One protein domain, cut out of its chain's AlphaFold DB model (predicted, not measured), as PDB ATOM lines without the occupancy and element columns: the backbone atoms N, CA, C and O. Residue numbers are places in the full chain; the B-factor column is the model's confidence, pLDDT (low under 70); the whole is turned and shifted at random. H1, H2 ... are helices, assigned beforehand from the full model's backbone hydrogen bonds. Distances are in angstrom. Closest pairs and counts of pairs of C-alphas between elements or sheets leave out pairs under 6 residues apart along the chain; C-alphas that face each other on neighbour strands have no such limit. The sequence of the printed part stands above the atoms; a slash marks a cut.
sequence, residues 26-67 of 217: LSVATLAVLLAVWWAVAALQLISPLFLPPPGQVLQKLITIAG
ATOM      1  N   LEU A  26      26.159 -45.253  -3.927       90.50
ATOM      2  CA  LEU A  26      24.735 -45.592  -3.981       90.50
ATOM      3  C   LEU A  26      24.013 -45.163  -2.699       90.50
ATOM      4  O   LEU A  26      22.978 -44.518  -2.792       90.50
ATOM      5  N   SER A  27      24.578 -45.433  -1.519       90.88
ATOM      6  CA  SER A  27      23.986 -45.021  -0.239       90.88
ATOM      7  C   SER A  27      23.821 -43.503  -0.131       90.88
ATOM      8  O   SER A  27      22.753 -43.032   0.256       90.88
ATOM      9  N   VAL A  28      24.848 -42.732  -0.506       93.88
ATOM     10  CA  VAL A  28      24.790 -41.262  -0.476       93.88
ATOM     11  C   VAL A  28      23.792 -40.731  -1.505       93.88
ATOM     12  O   VAL A  28      23.000 -39.851  -1.176       93.88
ATOM     13  N   ALA A  29      23.777 -41.282  -2.723       92.94
ATOM     14  CA  ALA A  29      22.823 -40.879  -3.754       92.94
ATOM     15  C   ALA A  29      21.373 -41.151  -3.327       92.94
ATOM     16  O   ALA A  29      20.523 -40.278  -3.465       92.94
ATOM     17  N   THR A  30      21.090 -42.323  -2.750       94.38
ATOM     18  CA  THR A  30      19.758 -42.651  -2.225       94.38
ATOM     19  C   THR A  30      19.338 -41.686  -1.118       94.38
ATOM     20  O   THR A  30      18.210 -41.196  -1.141       94.38
ATOM     21  N   LEU A  31      20.238 -41.365  -0.181       93.25
ATOM     22  CA  LEU A  31      19.947 -40.408   0.888       93.25
ATOM     23  C   LEU A  31      19.669 -39.006   0.332       93.25
ATOM     24  O   LEU A  31      18.708 -38.360   0.745       93.25
ATOM     25  N   ALA A  32      20.476 -38.550  -0.627       92.88
ATOM     26  CA  ALA A  32      20.299 -37.251  -1.266       92.88
ATOM     27  C   ALA A  32      18.960 -37.162  -2.013       92.88
ATOM     28  O   ALA A  32      18.249 -36.173  -1.865       92.88
ATOM     29  N   VAL A  33      18.581 -38.209  -2.756       94.25
ATOM     30  CA  VAL A  33      17.278 -38.282  -3.432       94.25
ATOM     31  C   VAL A  33      16.138 -38.247  -2.417       94.25
ATOM     32  O   VAL A  33      15.186 -37.496  -2.606       94.25
ATOM     33  N   LEU A  34      16.240 -38.992  -1.313       93.25
ATOM     34  CA  LEU A  34      15.213 -38.994  -0.272       93.25
ATOM     35  C   LEU A  34      15.041 -37.607   0.366       93.25
ATOM     36  O   LEU A  34      13.915 -37.141   0.532       93.25
ATOM     37  N   LEU A  35      16.148 -36.929   0.681       90.00
ATOM     38  CA  LEU A  35      16.130 -35.565   1.213       90.00
ATOM     39  C   LEU A  35      15.568 -34.564   0.202       90.00
ATOM     40  O   LEU A  35      14.798 -33.689   0.587       90.00
ATOM     41  N   ALA A  36      15.913 -34.704  -1.079       89.75
ATOM     42  CA  ALA A  36      15.388 -33.854  -2.141       89.75
ATOM     43  C   ALA A  36      13.874 -34.035  -2.305       89.75
ATOM     44  O   ALA A  36      13.152 -33.047  -2.404       89.75
ATOM     45  N   VAL A  37      13.381 -35.278  -2.261       91.75
ATOM     46  CA  VAL A  37      11.944 -35.579  -2.291       91.75
ATOM     47  C   VAL A  37      11.249 -35.003  -1.060       91.75
ATOM     48  O   VAL A  37      10.242 -34.318  -1.207       91.75
ATOM     49  N   TRP A  38      11.790 -35.210   0.144       91.38
ATOM     50  CA  TRP A  38      11.214 -34.643   1.368       91.38
ATOM     51  C   TRP A  38      11.157 -33.114   1.305       91.38
ATOM     52  O   TRP A  38      10.111 -32.520   1.570       91.38
ATOM     53  N   TRP A  39      12.255 -32.474   0.901       88.19
ATOM     54  CA  TRP A  39      12.311 -31.027   0.760       88.19
ATOM     55  C   TRP A  39      11.321 -30.519  -0.290       88.19
ATOM     56  O   TRP A  39      10.612 -29.558  -0.014       88.19
ATOM     57  N   ALA A  40      11.206 -31.187  -1.441       86.31
ATOM     58  CA  ALA A  40      10.252 -30.829  -2.487       86.31
ATOM     59  C   ALA A  40       8.799 -30.959  -2.007       86.31
ATOM     60  O   ALA A  40       8.018 -30.027  -2.177       86.31
ATOM     61  N   VAL A  41       8.436 -32.067  -1.354       88.31
ATOM     62  CA  VAL A  41       7.080 -32.278  -0.813       88.31
ATOM     63  C   VAL A  41       6.741 -31.229   0.250       88.31
ATOM     64  O   VAL A  41       5.635 -30.687   0.245       88.31
ATOM     65  N   ALA A  42       7.696 -30.906   1.129       86.12
ATOM     66  CA  ALA A  42       7.520 -29.883   2.157       86.12
ATOM     67  C   ALA A  42       7.436 -28.461   1.566       86.12
ATOM     68  O   ALA A  42       6.630 -27.654   2.026       86.12
ATOM     69  N   ALA A  43       8.242 -28.148   0.546       81.81
ATOM     70  CA  ALA A  43       8.264 -26.840  -0.111       81.81
ATOM     71  C   ALA A  43       7.007 -26.587  -0.954       81.81
ATOM     72  O   ALA A  43       6.487 -25.476  -0.959       81.81
ATOM     73  N   LEU A  44       6.494 -27.625  -1.621       85.94
ATOM     74  CA  LEU A  44       5.261 -27.573  -2.411       85.94
ATOM     75  C   LEU A  44       3.988 -27.561  -1.543       85.94
ATOM     76  O   LEU A  44       2.892 -27.525  -2.094       85.94
ATOM     77  N   GLN A  45       4.118 -27.617  -0.208       81.31
ATOM     78  CA  GLN A  45       3.003 -27.637   0.751       81.31
ATOM     79  C   GLN A  45       1.941 -28.709   0.448       81.31
ATOM     80  O   GLN A  45       0.770 -28.553   0.784       81.31
ATOM     81  N   LEU A  46       2.356 -29.833  -0.148       79.38
ATOM     82  CA  LEU A  46       1.459 -30.956  -0.450       79.38
ATOM     83  C   LEU A  46       0.892 -31.601   0.825       79.38
ATOM     84  O   LEU A  46      -0.118 -32.296   0.781       79.38
ATOM     85  N   ILE A  47       1.565 -31.385   1.958       82.25
ATOM     86  CA  ILE A  47       1.198 -31.872   3.284       82.25
ATOM     87  C   ILE A  47       1.322 -30.696   4.252       82.25
ATOM     88  O   ILE A  47       2.290 -29.934   4.184       82.25
ATOM     89  N   SER A  48       0.363 -30.555   5.172       80.88
ATOM     90  CA  SER A  48       0.395 -29.485   6.169       80.88
ATOM     91  C   SER A  48       1.722 -29.507   6.949       80.88
ATOM     92  O   SER A  48       2.108 -30.571   7.447       80.88
ATOM     93  N   PRO A  49       2.391 -28.354   7.146       77.75
ATOM     94  CA  PRO A  49       3.671 -28.267   7.862       77.75
ATOM     95  C   PRO A  49       3.650 -28.808   9.299       77.75
ATOM     96  O   PRO A  49       4.701 -29.085   9.868       77.75
ATOM     97  N   LEU A  50       2.457 -28.977   9.880       79.44
ATOM     98  CA  LEU A  50       2.250 -29.615  11.180       79.44
ATOM     99  C   LEU A  50       2.620 -31.109  11.154       79.44
ATOM    100  O   LEU A  50       3.174 -31.617  12.124       79.44
ATOM    101  N   PHE A  51       2.361 -31.802  10.040       81.94
ATOM    102  CA  PHE A  51       2.689 -33.221   9.867       81.94
ATOM    103  C   PHE A  51       4.046 -33.438   9.195       81.94
ATOM    104  O   PHE A  51       4.728 -34.414   9.497       81.94
ATOM    105  N   LEU A  52       4.440 -32.541   8.285       84.44
ATOM    106  CA  LEU A  52       5.688 -32.655   7.533       84.44
ATOM    107  C   LEU A  52       6.445 -31.316   7.509       84.44
ATOM    108  O   LEU A  52       6.439 -30.615   6.494       84.44
ATOM    109  N   PRO A  53       7.105 -30.937   8.617       83.94
ATOM    110  CA  PRO A  53       7.898 -29.719   8.649       83.94
ATOM    111  C   PRO A  53       9.073 -29.816   7.662       83.94
ATOM    112  O   PRO A  53       9.673 -30.888   7.505       83.94
ATOM    113  N   PRO A  54       9.445 -28.709   6.997       87.12
ATOM    114  CA  PRO A  54      10.594 -28.693   6.105       87.12
ATOM    115  C   PRO A  54      11.895 -28.945   6.886       87.12
ATOM    116  O   PRO A  54      12.023 -28.515   8.039       87.12
ATOM    117  N   PRO A  55      12.906 -29.571   6.256       83.56
ATOM    118  CA  PRO A  55      14.139 -29.989   6.927       83.56
ATOM    119  C   PRO A  55      14.882 -28.836   7.623       83.56
ATOM    120  O   PRO A  55      15.467 -29.030   8.686       83.56
ATOM    121  N   GLY A  56      14.808 -27.613   7.085       84.69
ATOM    122  CA  GLY A  56      15.397 -26.427   7.715       84.69
ATOM    123  C   GLY A  56      14.755 -26.057   9.058       84.69
ATOM    124  O   GLY A  56      15.467 -25.691   9.991       84.69
ATOM    125  N   GLN A  57      13.433 -26.208   9.196       83.94
ATOM    126  CA  GLN A  57      12.740 -25.958  10.468       83.94
ATOM    127  C   GLN A  57      13.094 -27.022  11.509       83.94
ATOM    128  O   GLN A  57      13.296 -26.695  12.676       83.94
ATOM    129  N   VAL A  58      13.235 -28.281  11.082       85.94
ATOM    130  CA  VAL A  58      13.701 -29.370  11.952       85.94
ATOM    131  C   VAL A  58      15.103 -29.067  12.478       85.94
ATOM    132  O   VAL A  58      15.336 -29.171  13.679       85.94
ATOM    133  N   LEU A  59      16.017 -28.621  11.608       85.88
ATOM    134  CA  LEU A  59      17.382 -28.271  12.004       85.88
ATOM    135  C   LEU A  59      17.416 -27.090  12.980       85.88
ATOM    136  O   LEU A  59      18.112 -27.153  13.991       85.88
ATOM    137  N   GLN A  60      16.638 -26.039  12.719       85.25
ATOM    138  CA  GLN A  60      16.534 -24.900  13.633       85.25
ATOM    139  C   GLN A  60      16.021 -25.332  15.007       85.25
ATOM    140  O   GLN A  60      16.646 -25.011  16.012       85.25
ATOM    141  N   LYS A  61      14.939 -26.120  15.060       84.69
ATOM    142  CA  LYS A  61      14.404 -26.641  16.325       84.69
ATOM    143  C   LYS A  61      15.404 -27.541  17.043       84.69
ATOM    144  O   LYS A  61      15.523 -27.439  18.259       84.69
ATOM    145  N   LEU A  62      16.155 -28.363  16.315       83.88
ATOM    146  CA  LEU A  62      17.205 -29.198  16.892       83.88
ATOM    147  C   LEU A  62      18.290 -28.342  17.558       83.88
ATOM    148  O   LEU A  62      18.650 -28.616  18.698       83.88
ATOM    149  N   ILE A  63      18.749 -27.273  16.899       84.19
ATOM    150  CA  ILE A  63      19.729 -26.332  17.467       84.19
ATOM    151  C   ILE A  63      19.150 -25.615  18.695       84.19
ATOM    152  O   ILE A  63      19.829 -25.505  19.714       84.19
ATOM    153  N   THR A  64      17.892 -25.167  18.637       81.62
ATOM    154  CA  THR A  64      17.221 -24.493  19.759       81.62
ATOM    155  C   THR A  64      17.122 -25.389  20.996       81.62
ATOM    156  O   THR A  64      17.479 -24.959  22.090       81.62
ATOM    157  N   ILE A  65      16.683 -26.642  20.826       80.69
ATOM    158  CA  ILE A  65      16.479 -27.598  21.928       80.69
ATOM    159  C   ILE A  65      17.819 -28.139  22.456       80.69
ATOM    160  O   ILE A  65      17.947 -28.447  23.644       80.69
ATOM    161  N   ALA A  66      18.827 -28.256  21.587       78.38
ATOM    162  CA  ALA A  66      20.190 -28.610  21.980       78.38
ATOM    163  C   ALA A  66      20.912 -27.475  22.726       78.38
ATOM    164  O   ALA A  66      21.838 -27.746  23.492       78.38
ATOM    165  N   GLY A  67      20.504 -26.225  22.500       77.88
ATOM    166  CA  GLY A  67      21.034 -25.044  23.168       77.88
ATOM    167  C   GLY A  67      20.509 -24.842  24.601       77.88
ATOM    168  O   GLY A  67      19.740 -25.652  25.119       77.88
TER     169      GLY A  67
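Overview. This is residues 26 to 67 of the 217 residues of the protein "Taurine transport system permease TauC" of Klebsiella variicola (UniProt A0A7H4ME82). Two helices make a wide, open V: the longer, H1, forms one arm and H2 the other, and they come near each other where the later part of H1 meets the first residue of H2. A looping link, residues 44 to 54, joins them at the corner, while the far parts of both arms stick out free: residues 26 to 34 of H1, and residues 58 to 67, of which 58 to 66 belong to H2. The printed part has 42 residues with two named helices, H1 then H2 along the chain, and no named strand; the class is all helix. The whole is loose, with a radius of gyration of the C-alphas of 11.9 A, and flat, spanning 34 by 24 by 12 A.

Along the chain. H1, the longest helix, is residues 26 to 43 and measures 25.3 A from first to last C-alpha. It begins at C-alpha 26, at (24.735, -45.592, -3.981), and ends at C-alpha 43, at (8.264, -26.840, -0.111). H2 is residues 55 to 66 and measures 16.3 A; its last C-alpha, 66, is at (20.190, -28.610, 21.980).

Arrangement. H1 and H2 are close but not clearly touching, with 2 pairs of C-alphas within 8 A. Their closest C-alphas, those of Trp 39 and Pro 55, are 6.5 A apart. Their lines are about perpendicular, at 84 degrees, and their centres are 18.3 A apart. In H1 and H2 every O i to N i+4 pair is within hydrogen-bond range.

Size, cuts and confidence. The two C-alphas farthest apart are those of Leu 26 and Gly 67, at 34.2 A. The printed part has no cut. The link from H1 to H2, 11 residues, is long. The mean pLDDT of the printed part is 86.1, and no printed residue is under 70.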